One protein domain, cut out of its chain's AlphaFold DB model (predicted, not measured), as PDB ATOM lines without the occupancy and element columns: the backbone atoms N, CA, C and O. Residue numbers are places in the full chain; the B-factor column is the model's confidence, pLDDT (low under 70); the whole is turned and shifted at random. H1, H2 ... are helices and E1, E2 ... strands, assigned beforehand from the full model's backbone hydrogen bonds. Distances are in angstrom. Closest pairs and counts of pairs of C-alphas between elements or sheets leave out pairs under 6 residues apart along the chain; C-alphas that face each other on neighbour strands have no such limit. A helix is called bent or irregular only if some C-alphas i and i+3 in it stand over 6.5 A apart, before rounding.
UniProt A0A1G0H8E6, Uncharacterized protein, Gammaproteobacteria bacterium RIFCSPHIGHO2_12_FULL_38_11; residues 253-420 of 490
ATOM      1  N   PRO A 253       2.580  35.765   7.512       79.69
ATOM      2  CA  PRO A 253       1.303  35.821   8.227       79.69
ATOM      3  C   PRO A 253       0.119  35.510   7.301       79.69
ATOM      4  O   PRO A 253      -0.034  36.126   6.241       79.69
ATOM      5  N   PHE A 254      -0.721  34.548   7.684       82.69
ATOM      6  CA  PHE A 254      -1.786  34.057   6.810       82.69
ATOM      7  C   PHE A 254      -2.859  35.120   6.538       82.69
ATOM      8  O   PHE A 254      -3.325  35.256   5.411       82.69
ATOM      9  N   ASP A 255      -3.181  35.960   7.518       80.81
ATOM     10  CA  ASP A 255      -4.086  37.100   7.351       80.81
ATOM     11  C   ASP A 255      -3.593  38.085   6.286       80.81
ATOM     12  O   ASP A 255      -4.360  38.530   5.431       80.81
ATOM     13  N   LYS A 256      -2.293  38.395   6.293       84.44
ATOM     14  CA  LYS A 256      -1.668  39.265   5.299       84.44
ATOM     15  C   LYS A 256      -1.770  38.639   3.914       84.44
ATOM     16  O   LYS A 256      -2.143  39.345   2.978       84.44
ATOM     17  N   PHE A 257      -1.492  37.341   3.806       88.69
ATOM     18  CA  PHE A 257      -1.628  36.590   2.562       88.69
ATOM     19  C   PHE A 257      -3.060  36.662   1.998       88.69
ATOM     20  O   PHE A 257      -3.228  36.972   0.813       88.69
ATOM     21  N   LEU A 258      -4.072  36.431   2.848       89.50
ATOM     22  CA  LEU A 258      -5.494  36.414   2.481       89.50
ATOM     23  C   LEU A 258      -6.047  37.802   2.134       89.50
ATOM     24  O   LEU A 258      -6.870  37.932   1.229       89.50
ATOM     25  N   LEU A 259      -5.611  38.840   2.850       90.50
ATOM     26  CA  LEU A 259      -6.101  40.208   2.670       90.50
ATOM     27  C   LEU A 259      -5.436  40.948   1.514       90.50
ATOM     28  O   LEU A 259      -5.980  41.948   1.052       90.50
ATOM     29  N   GLU A 260      -4.266  40.506   1.056       92.56
ATOM     30  CA  GLU A 260      -3.486  41.230   0.051       92.56
ATOM     31  C   GLU A 260      -4.287  41.589  -1.219       92.56
ATOM     32  O   GLU A 260      -4.271  42.772  -1.558       92.56
ATOM     33  N   PRO A 261      -5.093  40.697  -1.832       94.81
ATOM     34  CA  PRO A 261      -5.917  41.051  -2.994       94.81
ATOM     35  C   PRO A 261      -6.925  42.176  -2.736       94.81
ATOM     36  O   PRO A 261      -7.169  43.004  -3.611       94.81
ATOM     37  N   PHE A 262      -7.487  42.244  -1.528       93.25
ATOM     38  CA  PHE A 262      -8.443  43.283  -1.127       93.25
ATOM     39  C   PHE A 262      -7.761  44.618  -0.815       93.25
ATOM     40  O   PHE A 262      -8.402  45.667  -0.848       93.25
ATOM     41  N   ARG A 263      -6.459  44.588  -0.508       89.88
ATOM     42  CA  ARG A 263      -5.639  45.781  -0.264       89.88
ATOM     43  C   ARG A 263      -5.092  46.374  -1.557       89.88
ATOM     44  O   ARG A 263      -5.010  47.596  -1.686       89.88
ATOM     45  N   THR A 264      -4.698  45.525  -2.502       91.62
ATOM     46  CA  THR A 264      -4.117  45.949  -3.783       91.62
ATOM     47  C   THR A 264      -5.183  46.421  -4.763       91.62
ATOM     48  O   THR A 264      -5.031  47.486  -5.368       91.62
ATOM     49  N   ASN A 265      -6.304  45.706  -4.858       91.31
ATOM     50  CA  ASN A 265      -7.465  46.166  -5.607       91.31
ATOM     51  C   ASN A 265      -8.220  47.211  -4.785       91.31
ATOM     52  O   ASN A 265      -9.050  46.874  -3.949       91.31
ATOM     53  N   LYS A 266      -7.963  48.502  -5.008       88.56
ATOM     54  CA  LYS A 266      -8.736  49.559  -4.336       88.56
ATOM     55  C   LYS A 266     -10.183  49.545  -4.818       88.56
ATOM     56  O   LYS A 266     -10.421  49.645  -6.020       88.56
ATOM     57  N   ARG A 267     -11.139  49.492  -3.884       88.44
ATOM     58  CA  ARG A 267     -12.578  49.450  -4.196       88.44
ATOM     59  C   ARG A 267     -13.009  50.554  -5.166       88.44
ATOM     60  O   ARG A 267     -13.786  50.267  -6.072       88.44
ATOM     61  N   ASP A 268     -12.495  51.772  -5.030       88.06
ATOM     62  CA  ASP A 268     -12.880  52.922  -5.870       88.06
ATOM     63  C   ASP A 268     -12.577  52.740  -7.366       88.06
ATOM     64  O   ASP A 268     -13.151  53.432  -8.202       88.06
ATOM     65  N   ASN A 269     -11.726  51.774  -7.725       91.38
ATOM     66  CA  ASN A 269     -11.401  51.456  -9.116       91.38
ATOM     67  C   ASN A 269     -12.468  50.590  -9.811       91.38
ATOM     68  O   ASN A 269     -12.293  50.222 -10.969       91.38
ATOM     69  N   PHE A 270     -13.543  50.226  -9.111       93.75
ATOM     70  CA  PHE A 270     -14.574  49.317  -9.605       93.75
ATOM     71  C   PHE A 270     -15.939  50.000  -9.643       93.75
ATOM     72  O   PHE A 270     -16.261  50.859  -8.823       93.75
ATOM     73  N   GLU A 271     -16.787  49.567 -10.570       89.94
ATOM     74  CA  GLU A 271     -18.128  50.132 -10.752       89.94
ATOM     75  C   GLU A 271     -19.032  49.883  -9.535       89.94
ATOM     76  O   GLU A 271     -19.800  50.749  -9.118       89.94
ATOM     77  N   ASN A 272     -18.925  48.701  -8.925       93.69
ATOM     78  CA  ASN A 272     -19.702  48.310  -7.756       93.69
ATOM     79  C   ASN A 272     -18.918  47.339  -6.849       93.69
ATOM     80  O   ASN A 272     -17.843  46.848  -7.199       93.69
ATOM     81  N   THR A 273     -19.449  47.090  -5.649       93.44
ATOM     82  CA  THR A 273     -18.805  46.229  -4.645       93.44
ATOM     83  C   THR A 273     -18.735  44.776  -5.098       93.44
ATOM     84  O   THR A 273     -17.749  44.112  -4.811       93.44
ATOM     85  N   GLU A 274     -19.724  44.287  -5.848       95.56
ATOM     86  CA  GLU A 274     -19.703  42.912  -6.355       95.56
ATOM     87  C   GLU A 274     -18.569  42.691  -7.359       95.56
ATOM     88  O   GLU A 274     -17.870  41.688  -7.273       95.56
ATOM     89  N   ALA A 275     -18.350  43.635  -8.279       96.00
ATOM     90  CA  ALA A 275     -17.258  43.581  -9.246       96.00
ATOM     91  C   ALA A 275     -15.893  43.578  -8.545       96.00
ATOM     92  O   ALA A 275     -15.027  42.770  -8.879       96.00
ATOM     93  N   TRP A 276     -15.731  44.429  -7.528       96.38
ATOM     94  CA  TRP A 276     -14.530  44.456  -6.696       96.38
ATOM     95  C   TRP A 276     -14.295  43.129  -5.963       96.38
ATOM     96  O   TRP A 276     -13.201  42.572  -6.047       96.38
ATOM     97  N   ILE A 277     -15.321  42.592  -5.290       96.81
ATOM     98  CA  ILE A 277     -15.231  41.310  -4.577       96.81
ATOM     99  C   ILE A 277     -14.879  40.173  -5.541       96.81
ATOM    100  O   ILE A 277     -13.964  39.411  -5.246       96.81
ATOM    101  N   ARG A 278     -15.530  40.088  -6.711       96.62
ATOM    102  CA  ARG A 278     -15.238  39.049  -7.713       96.62
ATOM    103  C   ARG A 278     -13.787  39.100  -8.188       96.62
ATOM    104  O   ARG A 278     -13.153  38.051  -8.267       96.62
ATOM    105  N   GLN A 279     -13.250  40.294  -8.455       97.44
ATOM    106  CA  GLN A 279     -11.843  40.442  -8.834       97.44
ATOM    107  C   GLN A 279     -10.912  39.997  -7.699       97.44
ATOM    108  O   GLN A 279      -9.999  39.209  -7.928       97.44
ATOM    109  N   CYS A 280     -11.177  40.423  -6.460       97.19
ATOM    110  CA  CYS A 280     -10.368  40.026  -5.305       97.19
ATOM    111  C   CYS A 280     -10.410  38.510  -5.057       97.19
ATOM    112  O   CYS A 280      -9.379  37.910  -4.762       97.19
ATOM    113  N   GLN A 281     -11.580  37.875  -5.204       97.31
ATOM    114  CA  GLN A 281     -11.731  36.420  -5.112       97.31
ATOM    115  C   GLN A 281     -10.960  35.708  -6.221       97.31
ATOM    116  O   GLN A 281     -10.323  34.692  -5.956       97.31
ATOM    117  N   GLN A 282     -10.981  36.228  -7.451       97.44
ATOM    118  CA  GLN A 282     -10.207  35.673  -8.561       97.44
ATOM    119  C   GLN A 282      -8.700  35.754  -8.288       97.44
ATOM    120  O   GLN A 282      -7.996  34.757  -8.443       97.44
ATOM    121  N   ASP A 283      -8.212  36.902  -7.827       97.38
ATOM    122  CA  ASP A 283      -6.799  37.100  -7.503       97.38
ATOM    123  C   ASP A 283      -6.367  36.205  -6.333       97.38
ATOM    124  O   ASP A 283      -5.356  35.507  -6.423       97.38
ATOM    125  N   LEU A 284      -7.169  36.134  -5.264       96.19
ATOM    126  CA  LEU A 284      -6.923  35.231  -4.136       96.19
ATOM    127  C   LEU A 284      -6.939  33.761  -4.577       96.19
ATOM    128  O   LEU A 284      -6.061  32.983  -4.208       96.19
ATOM    129  N   SER A 285      -7.909  33.386  -5.408       95.69
ATOM    130  CA  SER A 285      -8.033  32.055  -5.999       95.69
ATOM    131  C   SER A 285      -6.786  31.682  -6.807       95.69
ATOM    132  O   SER A 285      -6.325  30.547  -6.714       95.69
ATOM    133  N   ASN A 286      -6.199  32.621  -7.551       95.06
ATOM    134  CA  ASN A 286      -4.963  32.390  -8.303       95.06
ATOM    135  C   ASN A 286      -3.734  32.233  -7.393       95.06
ATOM    136  O   ASN A 286      -2.820  31.483  -7.729       95.06
ATOM    137  N   LYS A 287      -3.711  32.912  -6.238       94.19
ATOM    138  CA  LYS A 287      -2.636  32.782  -5.240       94.19
ATOM    139  C   LYS A 287      -2.692  31.464  -4.470       94.19
ATOM    140  O   LYS A 287      -1.654  30.957  -4.046       94.19
ATOM    141  N   ILE A 288      -3.889  30.928  -4.246       92.50
ATOM    142  CA  ILE A 288      -4.087  29.650  -3.561       92.50
ATOM    143  C   ILE A 288      -3.881  28.517  -4.569       92.50
ATOM    144  O   ILE A 288      -4.745  28.250  -5.407       92.50
ATOM    145  N   LEU A 289      -2.735  27.843  -4.472       87.69
ATOM    146  CA  LEU A 289      -2.364  26.756  -5.375       87.69
ATOM    147  C   LEU A 289      -2.696  25.397  -4.759       87.69
ATOM    148  O   LEU A 289      -3.529  24.659  -5.278       87.69
ATOM    149  N   ASN A 290      -2.056  25.081  -3.636       86.44
ATOM    150  CA  ASN A 290      -2.251  23.836  -2.902       86.44
ATOM    151  C   ASN A 290      -2.019  24.118  -1.423       86.44
ATOM    152  O   ASN A 290      -0.871  24.129  -0.979       86.44
ATOM    153  N   ILE A 291      -3.109  24.377  -0.699       88.06
ATOM    154  CA  ILE A 291      -3.071  24.625   0.739       88.06
ATOM    155  C   ILE A 291      -3.193  23.301   1.493       88.06
ATOM    156  O   ILE A 291      -4.206  22.615   1.391       88.06
ATOM    157  N   GLN A 292      -2.163  22.982   2.271       88.25
ATOM    158  CA  GLN A 292      -2.088  21.818   3.149       88.25
ATOM    159  C   GLN A 292      -1.948  22.261   4.603       88.25
ATOM    160  O   GLN A 292      -1.269  23.240   4.912       88.25
ATOM    161  N   GLY A 293      -2.576  21.523   5.509       86.75
ATOM    162  CA  GLY A 293      -2.537  21.765   6.947       86.75
ATOM    163  C   GLY A 293      -3.558  22.792   7.441       86.75
ATOM    164  O   GLY A 293      -3.756  22.889   8.649       86.75
ATOM    165  N   LEU A 294      -4.253  23.521   6.559       88.38
ATOM    166  CA  LEU A 294      -5.234  24.537   6.959       88.38
ATOM    167  C   LEU A 294      -6.437  23.935   7.699       88.38
ATOM    168  O   LEU A 294      -6.836  24.466   8.731       88.38
ATOM    169  N   CYS A 295      -7.010  22.833   7.212       90.62
ATOM    170  CA  CYS A 295      -8.166  22.203   7.854       90.62
ATOM    171  C   CYS A 295      -7.787  21.627   9.218       90.62
ATOM    172  O   CYS A 295      -8.524  21.807  10.190       90.62
ATOM    173  N   SER A 296      -6.616  20.995   9.314       88.88
ATOM    174  CA  SER A 296      -6.096  20.531  10.602       88.88
ATOM    175  C   SER A 296      -5.802  21.687  11.559       88.88
ATOM    176  O   SER A 296      -6.121  21.588  12.741       88.88
ATOM    177  N   ALA A 297      -5.274  22.807  11.059       85.94
ATOM    178  CA  ALA A 297      -4.994  23.983  11.864       85.94
ATOM    179  C   ALA A 297      -6.280  24.630  12.402       85.94
ATOM    180  O   ALA A 297      -6.361  24.916  13.595       85.94
ATOM    181  N   ILE A 298      -7.307  24.789  11.559       86.94
ATOM    182  CA  ILE A 298      -8.636  25.269  11.972       86.94
ATOM    183  C   ILE A 298      -9.220  24.341  13.039       86.94
ATOM    184  O   ILE A 298      -9.681  24.819  14.072       86.94
ATOM    185  N   LEU A 299      -9.164  23.021  12.831       88.56
ATOM    186  CA  LEU A 299      -9.695  22.051  13.787       88.56
ATOM    187  C   LEU A 299      -8.958  22.095  15.126       88.56
ATOM    188  O   LEU A 299      -9.599  22.215  16.164       88.56
ATOM    189  N   ILE A 300      -7.625  22.031  15.123       84.69
ATOM    190  CA  ILE A 300      -6.810  22.119  16.342       84.69
ATOM    191  C   ILE A 300      -7.094  23.434  17.068       84.69
ATOM    192  O   ILE A 300      -7.283  23.447  18.283       84.69
ATOM    193  N   ARG A 301      -7.215  24.540  16.330       80.69
ATOM    194  CA  ARG A 301      -7.572  25.834  16.904       80.69
ATOM    195  C   ARG A 301      -8.969  25.832  17.522       80.69
ATOM    196  O   ARG A 301      -9.129  26.379  18.611       80.69
ATOM    197  N   HIS A 302      -9.956  25.235  16.858       81.38
ATOM    198  CA  HIS A 302     -11.333  25.139  17.356       81.38
ATOM    199  C   HIS A 302     -11.457  24.185  18.540       81.38
ATOM    200  O   HIS A 302     -12.287  24.411  19.412       81.38
ATOM    201  N   ILE A 303     -10.615  23.149  18.602       82.69
ATOM    202  CA  ILE A 303     -10.470  22.306  19.787       82.69
ATOM    203  C   ILE A 303      -9.935  23.175  20.925       82.69
ATOM    204  O   ILE A 303     -10.607  23.288  21.941       82.69
ATOM    205  N   MET A 304      -8.789  23.847  20.739       75.81
ATOM    206  CA  MET A 304      -8.069  24.605  21.779       75.81
ATOM    207  C   MET A 304      -8.741  25.924  22.217       75.81
ATOM    208  O   MET A 304      -8.477  26.397  23.322       75.81
ATOM    209  N   GLY A 305      -9.603  26.536  21.396       71.44
ATOM    210  CA  GLY A 305     -10.174  27.873  21.621       71.44
ATOM    211  C   GLY A 305     -11.669  28.024  21.299       71.44
ATOM    212  O   GLY A 305     -12.372  27.062  21.035       71.44
ATOM    213  N   GLU A 306     -12.183  29.263  21.340       61.22
ATOM    214  CA  GLU A 306     -13.614  29.565  21.087       61.22
ATOM    215  C   GLU A 306     -13.996  29.614  19.604       61.22
ATOM    216  O   GLU A 306     -15.130  29.296  19.230       61.22
ATOM    217  N   SER A 307     -13.070  30.110  18.791       63.19
ATOM    218  CA  SER A 307     -13.204  30.363  17.362       63.19
ATOM    219  C   SER A 307     -11.826  30.254  16.720       63.19
ATOM    220  O   SER A 307     -10.824  30.677  17.312       63.19
ATOM    221  N   ALA A 308     -11.778  29.726  15.503       57.66
ATOM    222  CA  ALA A 308     -10.632  29.846  14.626       57.66
ATOM    223  C   ALA A 308     -10.412  31.318  14.273       57.66
ATOM    224  O   ALA A 308     -11.280  31.969  13.701       57.66
ATOM    225  N   ASP A 309      -9.260  31.865  14.642       62.91
ATOM    226  CA  ASP A 309      -8.808  33.122  14.060       62.91
ATOM    227  C   ASP A 309      -7.859  32.761  12.920       62.91
ATOM    228  O   ASP A 309      -7.036  31.862  13.074       62.91
ATOM    229  N   LEU A 310      -8.027  33.400  11.764       55.84
ATOM    230  CA  LEU A 310      -7.052  33.323  10.668       55.84
ATOM    231  C   LEU A 310      -6.072  34.504  10.719       55.84
ATOM    232  O   LEU A 310      -5.229  34.646   9.835       55.84
ATOM    233  N   GLY A 311      -6.226  35.347  11.745       52.44
ATOM    234  CA  GLY A 311      -5.418  36.499  12.099       52.44
ATOM    235  C   GLY A 311      -4.018  36.169  12.620       52.44
ATOM    236  O   GLY A 311      -3.669  35.004  12.812       52.44
ATOM    237  N   PRO A 312      -3.206  37.209  12.877       43.41
ATOM    238  CA  PRO A 312      -1.826  37.104  13.316       43.41
ATOM    239  C   PRO A 312      -1.643  37.042  14.847       43.41
ATOM    240  O   PRO A 312      -0.617  37.505  15.330       43.41
ATOM    241  N   ASP A 313      -2.501  36.367  15.613       47.03
ATOM    242  CA  ASP A 313      -2.165  35.848  16.962       47.03
ATOM    243  C   ASP A 313      -2.142  34.297  16.998       47.03
ATOM    244  O   ASP A 313      -3.270  33.942  16.697       47.03
ATOM    245  N   ASN A 314      -1.000  33.523  17.341       50.84
ATOM    246  CA  ASN A 314      -0.419  32.044  17.537       50.84
ATOM    247  C   ASN A 314      -0.047  30.875  16.501       50.84
ATOM    248  O   ASN A 314      -0.784  30.279  15.753       50.84
ATOM    249  N   MET A 315       1.112  30.248  16.609       64.06
ATOM    250  CA  MET A 315       1.736  29.536  15.481       64.06
ATOM    251  C   MET A 315       1.168  28.132  15.121       64.06
ATOM    252  O   MET A 315       1.485  27.138  15.778       64.06
ATOM    253  N   LEU A 316       0.400  28.036  14.028       73.31
ATOM    254  CA  LEU A 316       0.163  26.845  13.199       73.31
ATOM    255  C   LEU A 316       0.599  27.174  11.770       73.31
ATOM    256  O   LEU A 316       0.249  28.212  11.230       73.31
ATOM    257  N   ILE A 317       1.347  26.296  11.123       77.62
ATOM    258  CA  ILE A 317       1.738  26.461   9.728       77.62
ATOM    259  C   ILE A 317       0.733  25.762   8.809       77.62
ATOM    260  O   ILE A 317       0.407  24.591   9.011       77.62
ATOM    261  N   ALA A 318       0.288  26.481   7.783       84.56
ATOM    262  CA  ALA A 318      -0.253  25.911   6.558       84.56
ATOM    263  C   ALA A 318       0.778  26.075   5.436       84.56
ATOM    264  O   ALA A 318       1.515  27.060   5.400       84.56
ATOM    265  N   LEU A 319       0.840  25.120   4.516       86.06
ATOM    266  CA  LEU A 319       1.725  25.179   3.357       86.06
ATOM    267  C   LEU A 319       0.910  25.512   2.118       86.06
ATOM    268  O   LEU A 319      -0.026  24.785   1.819       86.06
ATOM    269  N   ASN A 320       1.281  26.558   1.384       88.50
ATOM    270  CA  ASN A 320       0.765  26.823   0.044       88.50
ATOM    271  C   ASN A 320       1.886  26.590  -0.971       88.50
ATOM    272  O   ASN A 320       2.754  27.445  -1.131       88.50
ATOM    273  N   ASN A 321       1.887  25.434  -1.641       86.56
ATOM    274  CA  ASN A 321       2.963  25.048  -2.567       86.56
ATOM    275  C   ASN A 321       4.367  25.195  -1.932       86.56
ATOM    276  O   ASN A 321       5.222  25.915  -2.445       86.56
ATOM    277  N   ASP A 322       4.547  24.566  -0.765       82.50
ATOM    278  CA  ASP A 322       5.751  24.587   0.086       82.50
ATOM    279  C   ASP A 322       6.107  25.934   0.739       82.50
ATOM    280  O   ASP A 322       7.009  25.996   1.578       82.50
ATOM    281  N   ILE A 323       5.367  27.006   0.441       86.44
ATOM    282  CA  ILE A 323       5.496  28.284   1.146       86.44
ATOM    283  C   ILE A 323       4.765  28.182   2.482       86.44
ATOM    284  O   ILE A 323       3.580  27.850   2.536       86.44
ATOM    285  N   GLN A 324       5.479  28.470   3.568       85.94
ATOM    286  CA  GLN A 324       4.927  28.436   4.915       85.94
ATOM    287  C   GLN A 324       4.102  29.692   5.184       85.94
ATOM    288  O   GLN A 324       4.587  30.816   5.051       85.94
ATOM    289  N   HIS A 325       2.870  29.489   5.629       83.56
ATOM    290  CA  HIS A 325       2.006  30.538   6.132       83.56
ATOM    291  C   HIS A 325       1.694  30.283   7.601       83.56
ATOM    292  O   HIS A 325       1.164  29.227   7.949       83.56
ATOM    293  N   ILE A 326       2.009  31.249   8.460       77.25
ATOM    294  CA  ILE A 326       1.662  31.193   9.879       77.25
ATOM    295  C   ILE A 326       0.197  31.594  10.012       77.25
ATOM    296  O   ILE A 326      -0.156  32.769   9.902       77.25
ATOM    297  N   ILE A 327      -0.649  30.607  10.268       72.62
ATOM    298  CA  ILE A 327      -1.938  30.802  10.916       72.62
ATOM    299  C   ILE A 327      -1.614  31.034  12.362       72.62
ATOM    300  O   ILE A 327      -0.991  30.188  13.000       72.62
ATOM    301  N   ASN A 328      -2.012  32.181  12.864       60.78
ATOM    302  CA  ASN A 328      -1.730  32.487  14.227       60.78
ATOM    303  C   ASN A 328      -3.035  32.030  15.060       60.78
ATOM    304  O   ASN A 328      -4.154  32.229  14.605       60.78
ATOM    305  N   ILE A 329      -2.947  31.414  16.265       50.06
ATOM    306  CA  ILE A 329      -3.854  30.987  17.366       50.06
ATOM    307  C   ILE A 329      -3.863  32.031  18.537       50.06
ATOM    308  O   ILE A 329      -2.883  32.627  18.847       50.06
ATOM    309  N   ASP A 330      -4.858  32.310  19.354       56.66
ATOM    310  CA  ASP A 330      -4.688  33.312  20.453       56.66
ATOM    311  C   ASP A 330      -3.882  32.798  21.691       56.66
ATOM    312  O   ASP A 330      -4.018  31.625  22.051       56.66
ATOM    313  N   VAL A 331      -3.106  33.642  22.404       51.16
ATOM    314  CA  VAL A 331      -2.212  33.290  23.563       51.16
ATOM    315  C   VAL A 331      -2.984  32.735  24.759       51.16
ATOM    316  O   VAL A 331      -2.424  32.297  25.754       51.16
ATOM    317  N   THR A 332      -4.300  32.733  24.674       56.28
ATOM    318  CA  THR A 332      -5.199  32.312  25.738       56.28
ATOM    319  C   THR A 332      -5.230  30.806  25.988       56.28
ATOM    320  O   THR A 332      -5.827  30.385  26.983       56.28
ATOM    321  N   GLY A 333      -4.586  29.997  25.134       63.00
ATOM    322  CA  GLY A 333      -4.510  28.545  25.303       63.00
ATOM    323  C   GLY A 333      -5.892  27.908  25.409       63.00
ATOM    324  O   GLY A 333      -6.778  28.275  24.644       63.00
ATOM    325  N   PHE A 334      -6.078  26.997  26.374       67.81
ATOM    326  CA  PHE A 334      -7.358  26.358  26.704       67.81
ATOM    327  C   PHE A 334      -8.437  27.395  27.042       67.81
ATOM    328  O   PHE A 334      -8.590  27.814  28.196       67.81
ATOM    329  N   ARG A 335      -9.181  27.855  26.026       62.22
ATOM    330  CA  ARG A 335     -10.072  29.007  26.205       62.22
ATOM    331  C   ARG A 335     -11.485  28.615  26.623       62.22
ATOM    332  O   ARG A 335     -11.945  29.132  27.635       62.22
ATOM    333  N   TYR A 336     -12.138  27.721  25.886       62.88
ATOM    334  CA  TYR A 336     -13.453  27.157  26.217       62.88
ATOM    335  C   TYR A 336     -13.568  25.751  25.619       62.88
ATOM    336  O   TYR A 336     -13.223  25.577  24.451       62.88
ATOM    337  N   PRO A 337     -14.120  24.758  26.339       60.94
ATOM    338  CA  PRO A 337     -14.504  23.496  25.728       60.94
ATOM    339  C   PRO A 337     -15.768  23.723  24.886       60.94
ATOM    340  O   PRO A 337     -16.887  23.463  25.326       60.94
ATOM    341  N   ARG A 338     -15.615  24.220  23.652       74.19
ATOM    342  CA  ARG A 338     -16.709  24.290  22.667       74.19
ATOM    343  C   ARG A 338     -16.928  22.916  22.030       74.19
ATOM    344  O   ARG A 338     -16.858  22.752  20.816       74.19
ATOM    345  N   ARG A 339     -17.145  21.918  22.891       82.25
ATOM    346  CA  ARG A 339     -17.328  20.518  22.513       82.25
ATOM    347  C   ARG A 339     -18.556  20.375  21.616       82.25
ATOM    348  O   ARG A 339     -18.419  20.027  20.449       82.25
ATOM    349  N   ASN A 340     -19.715  20.773  22.135       83.06
ATOM    350  CA  ASN A 340     -20.998  20.718  21.440       83.06
ATOM    351  C   ASN A 340     -21.393  22.065  20.828       83.06
ATOM    352  O   ASN A 340     -20.923  23.126  21.254       83.06
ATOM    353  N   GLY A 341     -22.321  22.017  19.869       81.00
ATOM    354  CA  GLY A 341     -23.028  23.209  19.421       81.00
ATOM    355  C   GLY A 341     -23.824  23.856  20.562       81.00
ATOM    356  O   GLY A 341     -24.424  23.159  21.378       81.00
ATOM    357  N   PHE A 342     -23.843  25.188  20.632       75.19
ATOM    358  CA  PHE A 342     -24.610  25.919  21.646       75.19
ATOM    359  C   PHE A 342     -25.262  27.177  21.077       75.19
ATOM    360  O   PHE A 342     -24.759  27.789  20.137       75.19
ATOM    361  N   HIS A 343     -26.386  27.588  21.657       75.06
ATOM    362  CA  HIS A 343     -27.039  28.841  21.293       75.06
ATOM    363  C   HIS A 343     -26.356  30.011  22.013       75.06
ATOM    364  O   HIS A 343     -26.337  30.034  23.243       75.06
ATOM    365  N   ASP A 344     -25.788  30.973  21.274       67.44
ATOM    366  CA  ASP A 344     -25.233  32.190  21.883       67.44
ATOM    367  C   ASP A 344     -26.360  33.213  22.102       67.44
ATOM    368  O   ASP A 344     -26.827  33.823  21.129       67.44
ATOM    369  N   PRO A 345     -26.770  33.475  23.360       57.03
ATOM    370  CA  PRO A 345     -27.867  34.395  23.654       57.03
ATOM    371  C   PRO A 345     -27.572  35.839  23.219       57.03
ATOM    372  O   PRO A 345     -28.485  36.653  23.141       57.03
ATOM    373  N   ARG A 346     -26.308  36.179  22.916       60.75
ATOM    374  CA  ARG A 346     -25.913  37.513  22.435       60.75
ATOM    375  C   ARG A 346     -26.027  37.674  20.921       60.75
ATOM    376  O   ARG A 346     -26.047  38.806  20.449       60.75
ATOM    377  N   LYS A 347     -26.031  36.574  20.160       65.12
ATOM    378  CA  LYS A 347     -25.964  36.598  18.686       65.12
ATOM    379  C   LYS A 347     -27.154  35.933  17.989       65.12
ATOM    380  O   LYS A 347     -27.237  36.001  16.770       65.12
ATOM    381  N   ASN A 348     -28.083  35.346  18.748       69.88
ATOM    382  CA  ASN A 348     -29.270  34.656  18.231       69.88
ATOM    383  C   ASN A 348     -28.931  33.604  17.152       69.88
ATOM    384  O   ASN A 348     -29.701  33.370  16.223       69.88
ATOM    385  N   GLU A 349     -27.749  32.994  17.260       76.06
ATOM    386  CA  GLU A 349     -27.232  31.994  16.327       76.06
ATOM    387  C   GLU A 349     -26.684  30.790  17.098       76.06
ATOM    388  O   GLU A 349     -26.170  30.918  18.216       76.06
ATOM    389  N   THR A 350     -26.814  29.606  16.498       81.06
ATOM    390  CA  THR A 350     -26.181  28.392  17.012       81.06
ATOM    391  C   THR A 350     -24.727  28.386  16.584       81.06
ATOM    392  O   THR A 350     -24.408  28.401  15.401       81.06
ATOM    393  N   ARG A 351     -23.849  28.352  17.573       81.81
ATOM    394  CA  ARG A 351     -22.409  28.254  17.423       81.81
ATOM    395  C   ARG A 351     -22.002  26.779  17.398       81.81
ATOM    396  O   ARG A 351     -22.155  26.106  18.408       81.81
ATOM    397  N   LEU A 352     -21.443  26.291  16.284       85.88
ATOM    398  CA  LEU A 352     -20.989  24.894  16.105       85.88
ATOM    399  C   LEU A 352     -19.814  24.468  17.002       85.88
ATOM    400  O   LEU A 352     -18.862  25.227  17.164       85.88
ATOM    401  N   GLY A 353     -19.854  23.259  17.561       86.31
ATOM    402  CA  GLY A 353     -18.753  22.671  18.339       86.31
ATOM    403  C   GLY A 353     -17.693  21.963  17.490       86.31
ATOM    404  O   GLY A 353     -17.891  21.779  16.294       86.31
ATOM    405  N   TRP A 354     -16.559  21.571  18.090       88.56
ATOM    406  CA  TRP A 354     -15.550  20.740  17.399       88.56
ATOM    407  C   TRP A 354     -15.935  19.256  17.329       88.56
ATOM    408  O   TRP A 354     -15.383  18.539  16.494       88.56
ATOM    409  N   GLU A 355     -16.825  18.768  18.202       91.06
ATOM    410  CA  GLU A 355     -17.123  17.331  18.324       91.06
ATOM    411  C   GLU A 355     -17.663  16.741  17.019       91.06
ATOM    412  O   GLU A 355     -17.179  15.699  16.579       91.06
ATOM    413  N   ASP A 356     -18.589  17.439  16.361       90.25
ATOM    414  CA  ASP A 356     -19.194  16.976  15.109       90.25
ATOM    415  C   ASP A 356     -18.149  16.840  13.994       90.25
ATOM    416  O   ASP A 356     -18.143  15.848  13.263       90.25
ATOM    417  N   THR A 357     -17.201  17.780  13.917       92.00
ATOM    418  CA  THR A 357     -16.069  17.714  12.982       92.00
ATOM    419  C   THR A 357     -15.173  16.512  13.263       92.00
ATOM    420  O   THR A 357     -14.712  15.862  12.327       92.00
ATOM    421  N   LEU A 358     -14.935  16.178  14.537       91.06
ATOM    422  CA  LEU A 358     -14.157  14.992  14.899       91.06
ATOM    423  C   LEU A 358     -14.906  13.685  14.647       91.06
ATOM    424  O   LEU A 358     -14.233  12.694  14.385       91.06
ATOM    425  N   LYS A 359     -16.241  13.655  14.715       90.81
ATOM    426  CA  LYS A 359     -17.037  12.423  14.578       90.81
ATOM    427  C   LYS A 359     -17.466  12.105  13.149       90.81
ATOM    428  O   LYS A 359     -17.636  10.936  12.825       90.81
ATOM    429  N   THR A 360     -17.652  13.109  12.298       90.44
ATOM    430  CA  THR A 360     -18.152  12.872  10.940       90.44
ATOM    431  C   THR A 360     -17.108  12.199  10.041       90.44
ATOM    432  O   THR A 360     -15.919  12.517  10.089       90.44
ATOM    433  N   ASP A 361     -17.559  11.283   9.186       89.81
ATOM    434  CA  ASP A 361     -16.754  10.691   8.110       89.81
ATOM    435  C   ASP A 361     -17.125  11.228   6.722       89.81
ATOM    436  O   ASP A 361     -16.516  10.850   5.722       89.81
ATOM    437  N   ASN A 362     -18.106  12.132   6.643       93.56
ATOM    438  CA  ASN A 362     -18.514  12.751   5.391       93.56
ATOM    439  C   ASN A 362     -17.604  13.952   5.071       93.56
ATOM    440  O   ASN A 362     -17.651  14.962   5.779       93.56
ATOM    441  N   PRO A 363     -16.826  13.909   3.971       94.19
ATOM    442  CA  PRO A 363     -15.926  14.998   3.599       94.19
ATOM    443  C   PRO A 363     -16.621  16.354   3.407       94.19
ATOM    444  O   PRO A 363     -16.042  17.397   3.708       94.19
ATOM    445  N   ASN A 364     -17.867  16.364   2.923       94.06
ATOM    446  CA  ASN A 364     -18.614  17.607   2.721       94.06
ATOM    447  C   ASN A 364     -19.091  18.209   4.045       94.06
ATOM    448  O   ASN A 364     -19.075  19.429   4.193       94.06
ATOM    449  N   ASP A 365     -19.469  17.370   5.011       94.62
ATOM    450  CA  ASP A 365     -19.877  17.841   6.337       94.62
ATOM    451  C   ASP A 365     -18.681  18.443   7.076       94.62
ATOM    452  O   ASP A 365     -18.808  19.520   7.647       94.62
ATOM    453  N   ILE A 366     -17.492  17.839   6.952       94.50
ATOM    454  CA  ILE A 366     -16.236  18.426   7.452       94.50
ATOM    455  C   ILE A 366     -16.023  19.828   6.888       94.50
ATOM    456  O   ILE A 366     -15.763  20.762   7.642       94.50
ATOM    457  N   MET A 367     -16.154  19.991   5.569       94.50
ATOM    458  CA  MET A 367     -16.011  21.301   4.934       94.50
ATOM    459  C   MET A 367     -17.068  22.291   5.424       94.50
ATOM    460  O   MET A 367     -16.768  23.469   5.593       94.50
ATOM    461  N   ASN A 368     -18.302  21.845   5.654       92.50
ATOM    462  CA  ASN A 368     -19.365  22.706   6.163       92.50
ATOM    463  C   ASN A 368     -19.118  23.128   7.611       92.50
ATOM    464  O   ASN A 368     -19.312  24.297   7.916       92.50
ATOM    465  N   PHE A 369     -18.655  22.221   8.469       91.94
ATOM    466  CA  PHE A 369     -18.344  22.539   9.856       91.94
ATOM    467  C   PHE A 369     -17.119  23.440   9.962       91.94
ATOM    468  O   PHE A 369     -17.208  24.495  10.577       91.94
ATOM    469  N   LEU A 370     -15.999  23.080   9.326       90.38
ATOM    470  CA  LEU A 370     -14.756  23.852   9.403       90.38
ATOM    471  C   LEU A 370     -14.881  25.252   8.807       90.38
ATOM    472  O   LEU A 370     -14.208  26.149   9.300       90.38
ATOM    473  N   PHE A 371     -15.701  25.431   7.765       90.31
ATOM    474  CA  PHE A 371     -15.903  26.714   7.084       90.31
ATOM    475  C   PHE A 371     -17.194  27.441   7.497       90.31
ATOM    476  O   PHE A 371     -17.601  28.399   6.839       90.31
ATOM    477  N   ASP A 372     -17.857  27.007   8.574       88.44
ATOM    478  CA  ASP A 372     -19.024  27.714   9.097       88.44
ATOM    479  C   ASP A 372     -18.618  29.075   9.678       88.44
ATOM    480  O   ASP A 372     -17.629  29.210  10.399       88.44
ATOM    481  N   LYS A 373     -19.418  30.110   9.415       84.12
ATOM    482  CA  LYS A 373     -19.145  31.482   9.873       84.12
ATOM    483  C   LYS A 373     -18.973  31.603  11.395       84.12
ATOM    484  O   LYS A 373     -18.334  32.539  11.858       84.12
ATOM    485  N   THR A 374     -19.555  30.693  12.181       82.00
ATOM    486  CA  THR A 374     -19.458  30.700  13.648       82.00
ATOM    487  C   THR A 374     -18.188  30.029  14.163       82.00
ATOM    488  O   THR A 374     -17.910  30.101  15.367       82.00
ATOM    489  N   VAL A 375     -17.436  29.355  13.288       81.62
ATOM    490  CA  VAL A 375     -16.094  28.839  13.569       81.62
ATOM    491  C   VAL A 375     -15.080  29.968  13.493       81.62
ATOM    492  O   VAL A 375     -14.194  30.002  14.338       81.62
ATOM    493  N   PHE A 376     -15.235  30.938  12.587       78.50
ATOM    494  CA  PHE A 376     -14.252  32.010  12.413       78.50
ATOM    495  C   PHE A 376     -14.487  33.236  13.291       78.50
ATOM    496  O   PHE A 376     -15.608  33.678  13.539       78.50
ATOM    497  N   SER A 377     -13.373  33.820  13.715       76.12
ATOM    498  CA  SER A 377     -13.274  35.194  14.187       76.12
ATOM    499  C   SER A 377     -13.288  36.148  12.991       76.12
ATOM    500  O   SER A 377     -12.620  35.905  11.988       76.12
ATOM    501  N   ASP A 378     -14.005  37.266  13.101       76.44
ATOM    502  CA  ASP A 378     -13.980  38.350  12.112       76.44
ATOM    503  C   ASP A 378     -12.823  39.339  12.340       76.44
ATOM    504  O   ASP A 378     -12.680  40.312  11.591       76.44
ATOM    505  N   ARG A 379     -11.993  39.117  13.368       73.06
ATOM    506  CA  ARG A 379     -10.965  40.062  13.828       73.06
ATOM    507  C   ARG A 379      -9.885  40.332  12.793       73.06
ATOM    508  O   ARG A 379      -9.534  41.493  12.596       73.06
ATOM    509  N   PHE A 380      -9.432  39.310  12.069       74.62
ATOM    510  CA  PHE A 380      -8.372  39.467  11.068       74.62
ATOM    511  C   PHE A 380      -8.726  40.483   9.966       74.62
ATOM    512  O   PHE A 380      -7.854  41.195   9.479       74.62
ATOM    513  N   VAL A 381     -10.013  40.634   9.633       78.31
ATOM    514  CA  VAL A 381     -10.505  41.700   8.740       78.31
ATOM    515  C   VAL A 381     -10.938  42.938   9.535       78.31
ATOM    516  O   VAL A 381     -10.749  44.074   9.094       78.31
ATOM    517  N   SER A 382     -11.500  42.756  10.731       73.12
ATOM    518  CA  SER A 382     -11.977  43.849  11.592       73.12
ATOM    519  C   SER A 382     -10.892  44.779  12.105       73.12
ATOM    520  O   SER A 382     -11.167  45.971  12.270       73.12
ATOM    521  N   ASP A 383      -9.655  44.315  12.180       68.88
ATOM    522  CA  ASP A 383      -8.518  45.123  12.616       68.88
ATOM    523  C   ASP A 383      -7.728  45.744  11.451       68.88
ATOM    524  O   ASP A 383      -6.887  46.634  11.666       68.88
ATOM    525  N   ALA A 384      -8.055  45.358  10.210       75.56
ATOM    526  CA  ALA A 384      -7.571  46.010   8.998       75.56
ATOM    527  C   ALA A 384      -8.171  47.424   8.909       75.56
ATOM    528  O   ALA A 384      -9.387  47.611   8.776       75.56
ATOM    529  N   SER A 385      -7.315  48.438   9.067       73.94
ATOM    530  CA  SER A 385      -7.698  49.859   9.052       73.94
ATOM    531  C   SER A 385      -7.891  50.414   7.644       73.94
ATOM    532  O   SER A 385      -8.521  51.448   7.471       73.94
ATOM    533  N   ASP A 386      -7.316  49.733   6.664       81.88
ATOM    534  CA  ASP A 386      -7.312  50.043   5.240       81.88
ATOM    535  C   ASP A 386      -8.536  49.492   4.491       81.88
ATOM    536  O   ASP A 386      -8.796  49.898   3.362       81.88
ATOM    537  N   ILE A 387      -9.318  48.618   5.130       83.81
ATOM    538  CA  ILE A 387     -10.572  48.089   4.589       83.81
ATOM    539  C   ILE A 387     -11.748  48.808   5.250       83.81
ATOM    540  O   ILE A 387     -11.867  48.832   6.481       83.81
ATOM    541  N   ASP A 388     -12.641  49.363   4.425       84.88
ATOM    542  CA  ASP A 388     -13.869  50.019   4.881       84.88
ATOM    543  C   ASP A 388     -14.666  49.085   5.802       84.88
ATOM    544  O   ASP A 388     -14.943  47.930   5.470       84.88
ATOM    545  N   LYS A 389     -15.060  49.601   6.972       85.19
ATOM    546  CA  LYS A 389     -15.824  48.862   7.983       85.19
ATOM    547  C   LYS A 389     -17.119  48.264   7.437       85.19
ATOM    548  O   LYS A 389     -17.509  47.190   7.883       85.19
ATOM    549  N   THR A 390     -17.768  48.936   6.490       87.56
ATOM    550  CA  THR A 390     -19.017  48.479   5.867       87.56
ATOM    551  C   THR A 390     -18.820  47.263   4.962       87.56
ATOM    552  O   THR A 390     -19.757  46.495   4.772       87.56
ATOM    553  N   LEU A 391     -17.598  47.039   4.464       89.81
ATOM    554  CA  LEU A 391     -17.264  45.963   3.529       89.81
ATOM    555  C   LEU A 391     -16.699  44.713   4.214       89.81
ATOM    556  O   LEU A 391     -16.572  43.670   3.580       89.81
ATOM    557  N   LYS A 392     -16.366  44.784   5.506       88.00
ATOM    558  CA  LYS A 392     -15.630  43.719   6.211       88.00
ATOM    559  C   LYS A 392     -16.319  42.368   6.167       88.00
ATOM    560  O   LYS A 392     -15.662  41.361   5.939       88.00
ATOM    561  N   LYS A 393     -17.643  42.355   6.318       88.31
ATOM    562  CA  LYS A 393     -18.427  41.126   6.198       88.31
ATOM    563  C   LYS A 393     -18.311  40.525   4.794       88.31
ATOM    564  O   LYS A 393     -18.013  39.347   4.676       88.31
ATOM    565  N   ASN A 394     -18.462  41.345   3.749       91.62
ATOM    566  CA  ASN A 394     -18.306  40.894   2.365       91.62
ATOM    567  C   ASN A 394     -16.905  40.334   2.099       91.62
ATOM    568  O   ASN A 394     -16.777  39.340   1.397       91.62
ATOM    569  N   VAL A 395     -15.866  40.951   2.669       92.12
ATOM    570  CA  VAL A 395     -14.483  40.468   2.553       92.12
ATOM    571  C   VAL A 395     -14.306  39.116   3.250       92.12
ATOM    572  O   VAL A 395     -13.725  38.210   2.661       92.12
ATOM    573  N   ILE A 396     -14.830  38.946   4.469       89.31
ATOM    574  CA  ILE A 396     -14.761  37.669   5.200       89.31
ATOM    575  C   ILE A 396     -15.471  36.566   4.419       89.31
ATOM    576  O   ILE A 396     -14.867  35.524   4.167       89.31
ATOM    577  N   ASP A 397     -16.717  36.813   4.007       91.00
ATOM    578  CA  ASP A 397     -17.521  35.853   3.247       91.00
ATOM    579  C   ASP A 397     -16.781  35.457   1.955       91.00
ATOM    580  O   ASP A 397     -16.600  34.273   1.673       91.00
ATOM    581  N   ALA A 398     -16.222  36.439   1.240       94.31
ATOM    582  CA  ALA A 398     -15.467  36.209   0.015       94.31
ATOM    583  C   ALA A 398     -14.199  35.360   0.221       94.31
ATOM    584  O   ALA A 398     -13.909  34.480  -0.596       94.31
ATOM    585  N   ILE A 399     -13.446  35.604   1.301       92.19
ATOM    586  CA  ILE A 399     -12.261  34.814   1.663       92.19
ATOM    587  C   ILE A 399     -12.668  33.379   2.008       92.19
ATOM    588  O   ILE A 399     -12.050  32.440   1.506       92.19
ATOM    589  N   MET A 400     -13.713  33.200   2.823       90.88
ATOM    590  CA  MET A 400     -14.191  31.874   3.231       90.88
ATOM    591  C   MET A 400     -14.672  31.054   2.034       90.88
ATOM    592  O   MET A 400     -14.283  29.895   1.889       90.88
ATOM    593  N   GLU A 401     -15.458  31.656   1.140       93.50
ATOM    594  CA  GLU A 401     -15.903  31.019  -0.101       93.50
ATOM    595  C   GLU A 401     -14.719  30.619  -0.988       93.50
ATOM    596  O   GLU A 401     -14.678  29.500  -1.506       93.50
ATOM    597  N   THR A 402     -13.723  31.502  -1.117       95.00
ATOM    598  CA  THR A 402     -12.534  31.229  -1.933       95.00
ATOM    599  C   THR A 402     -11.731  30.063  -1.361       95.00
ATOM    600  O   THR A 402     -11.416  29.129  -2.098       95.00
ATOM    601  N   LEU A 403     -11.453  30.058  -0.053       92.00
ATOM    602  CA  LEU A 403     -10.756  28.954   0.616       92.00
ATOM    603  C   LEU A 403     -11.526  27.638   0.469       92.00
ATOM    604  O   LEU A 403     -10.952  26.638   0.039       92.00
ATOM    605  N   LYS A 404     -12.837  27.653   0.739       91.94
ATOM    606  CA  LYS A 404     -13.707  26.478   0.608       91.94
ATOM    607  C   LYS A 404     -13.704  25.916  -0.816       91.94
ATOM    608  O   LYS A 404     -13.716  24.701  -0.980       91.94
ATOM    609  N   SER A 405     -13.646  26.775  -1.836       92.94
ATOM    610  CA  SER A 405     -13.592  26.354  -3.246       92.94
ATOM    611  C   SER A 405     -12.256  25.729  -3.665       92.94
ATOM    612  O   SER A 405     -12.199  25.012  -4.663       92.94
ATOM    613  N   LYS A 406     -11.176  26.006  -2.923       93.25
ATOM    614  CA  LYS A 406      -9.810  25.568  -3.250       93.25
ATOM    615  C   LYS A 406      -9.387  24.284  -2.560       93.25
ATOM    616  O   LYS A 406      -8.397  23.676  -2.958       93.25
ATOM    617  N   ILE A 407     -10.124  23.876  -1.539       92.25
ATOM    618  CA  ILE A 407      -9.819  22.688  -0.757       92.25
ATOM    619  C   ILE A 407     -10.715  21.555  -1.248       92.25
ATOM    620  O   ILE A 407     -11.938  21.630  -1.149       92.25
ATOM    621  N   ASP A 408     -10.103  20.486  -1.757       93.00
ATOM    622  CA  ASP A 408     -10.819  19.238  -2.032       93.00
ATOM    623  C   ASP A 408     -11.361  18.677  -0.702       93.00
ATOM    624  O   ASP A 408     -10.557  18.411   0.204       93.00
ATOM    625  N   PRO A 409     -12.683  18.437  -0.568       94.75
ATOM    626  CA  PRO A 409     -13.262  17.829   0.626       94.75
ATOM    627  C   PRO A 409     -12.532  16.555   1.077       94.75
ATOM    628  O   PRO A 409     -12.357  16.328   2.274       94.75
ATOM    629  N   LYS A 410     -12.033  15.728   0.146       93.31
ATOM    630  CA  LYS A 410     -11.268  14.515   0.484       93.31
ATOM    631  C   LYS A 410      -9.933  14.823   1.156       93.31
ATOM    632  O   LYS A 410      -9.483  14.037   1.987       93.31
ATOM    633  N   ASN A 411      -9.283  15.930   0.801       91.69
ATOM    634  CA  ASN A 411      -8.053  16.360   1.465       91.69
ATOM    635  C   ASN A 411      -8.358  16.947   2.846       91.69
ATOM    636  O   ASN A 411      -7.661  16.602   3.798       91.69
ATOM    637  N   ALA A 412      -9.449  17.707   2.990       92.94
ATOM    638  CA  ALA A 412      -9.922  18.147   4.304       92.94
ATOM    639  C   ALA A 412     -10.213  16.959   5.236       92.94
ATOM    640  O   ALA A 412      -9.772  16.955   6.384       92.94
ATOM    641  N   TYR A 413     -10.867  15.907   4.724       94.06
ATOM    642  CA  TYR A 413     -11.076  14.661   5.464       94.06
ATOM    643  C   TYR A 413      -9.758  14.029   5.930       94.06
ATOM    644  O   TYR A 413      -9.641  13.667   7.096       94.06
ATOM    645  N   LYS A 414      -8.741  13.935   5.059       92.19
ATOM    646  CA  LYS A 414      -7.421  13.391   5.439       92.19
ATOM    647  C   LYS A 414      -6.762  14.196   6.560       92.19
ATOM    648  O   LYS A 414      -6.186  13.603   7.468       92.19
ATOM    649  N   GLU A 415      -6.846  15.522   6.509       91.81
ATOM    650  CA  GLU A 415      -6.293  16.395   7.548       91.81
ATOM    651  C   GLU A 415      -7.016  16.240   8.890       91.81
ATOM    652  O   GLU A 415      -6.369  16.116   9.932       91.81
ATOM    653  N   VAL A 416      -8.350  16.185   8.879       92.75
ATOM    654  CA  VAL A 416      -9.149  15.929  10.088       92.75
ATOM    655  C   VAL A 416      -8.876  14.535  10.645       92.75
ATOM    656  O   VAL A 416      -8.711  14.374  11.854       92.75
ATOM    657  N   LEU A 417      -8.755  13.530   9.775       91.50
ATOM    658  CA  LEU A 417      -8.403  12.173  10.171       91.50
ATOM    659  C   LEU A 417      -7.018  12.123  10.829       91.50
ATOM    660  O   LEU A 417      -6.851  11.413  11.816       91.50
ATOM    661  N   ALA A 418      -6.046  12.903  10.347       90.94
ATOM    662  CA  ALA A 418      -4.729  12.998  10.975       90.94
ATOM    663  C   ALA A 418      -4.807  13.580  12.399       90.94
ATOM    664  O   ALA A 418      -4.177  13.042  13.311       90.94
ATOM    665  N   VAL A 419      -5.622  14.622  12.621       90.56
ATOM    666  CA  VAL A 419      -5.885  15.168  13.968       90.56
ATOM    667  C   VAL A 419      -6.545  14.117  14.862       90.56
ATOM    668  O   VAL A 419      -6.094  13.883  15.984       90.56
ATOM    669  N   ARG A 420      -7.583  13.441  14.354       91.12
ATOM    670  CA  ARG A 420      -8.305  12.379  15.067       91.12
ATOM    671  C   ARG A 420      -7.361  11.248  15.485       91.12
ATOM    672  O   ARG A 420      -7.339  10.869  16.651       91.12
TER     673      ARG A 420
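Overview. This is residues 253 to 420 of the 490 residues of an uncharacterized protein of Gammaproteobacteria bacterium RIFCSPHIGHO2_12_FULL_38_11 (UniProt A0A1G0H8E6). Two groups of crossed helices sit end to end: H1, H2 and the long H7 with short H6 make one, and H3, H4, H5 and H8 make the other. The strand hairpin E1 E2 bridges them, near the first residues of H1 and beside H3, while a small hairpin, E3 E4, lies out at the rim. The printed part has 168 residues, mostly helix by class, in the order H1 H2 H3 E1 E2 E3 E4 H4 H5 H6 H7 H8; both two-strand sheets are antiparallel. It is compact, with a radius of gyration of the C-alphas of 15.7 A, and spans 46 by 39 by 29 A.

Arrangement. H1, residues 254 to 264, touches H2, residues 273 to 287, at a steep tilt of 49 degrees, opposite ways; their closest C-alphas, of Pro 261 and Cys 280, are 5.1 A apart. H2 also touches H7, residues 389 to 406, at a steep tilt of 39 degrees, the same way, closest at the C-alphas of Ser 285 and Thr 402, 6.1 A. H7 touches H6, residues 379 to 382, with residues 389 to 396 alone; the closest C-alphas, of Val 381 and Lys 392, are 6.1 A apart. H3, residues 294 to 304, touches H8, residues 409 to 420, at a steep tilt of 39 degrees, the same way, closest at the C-alphas of Ser 296 and Glu 415, 5.1 A. E1, residues 316 to 320, and E2, residues 323 to 327, form an antiparallel hairpin, with N 318 and O 325 2.9 A apart; the closest C-alphas of H3 and E1 are those of Leu 294 and Ala 318, 5.2 A, and of H1 and E2 those of Phe 254 and His 325, 5.2 A. E3, residues 342 to 344, and E4, residues 349 to 351, form another antiparallel hairpin, with N 342 and O 351 2.9 A apart. H4, residues 355 to 359, touches H5, residues 363 to 370, closest at the C-alphas of Thr 357 and Ile 366, 5.6 A. H5 touches H8 at a steep tilt of 67 degrees, the same way, closest at the C-alphas of Pro 363 and Pro 409, 4.9 A. Every O i to N i+4 pair is within hydrogen-bond range in H2, H3, H4, H5 and H8, against 5 of 7 in H1 and 12 of 14 in H7; H6 is too short for one.

Along the chain. H1 begins at C-alpha 254, (-1.786, 34.057, 6.810). H7 is 26.6 A long, H2 21.0 A, H8 16.2 A and E1 13.2 A. H1 and H7 are irregular: C-alphas 258 and 261 are 7.2 A apart, and C-alphas 390 and 393 7.4 A. H8 ends at C-alpha 420, (-8.305, 12.379, 15.067).

Size, cuts and confidence. The C-alphas of Glu 271 and Arg 420, 46.8 A apart, are the two farthest apart. The printed part has no cut; the links H3 to E1 and E2 to E3 are long. The mean pLDDT of the printed part is 83.5, and residues 306 to 315, 328 to 337, 344 to 348 and 383 are under 70.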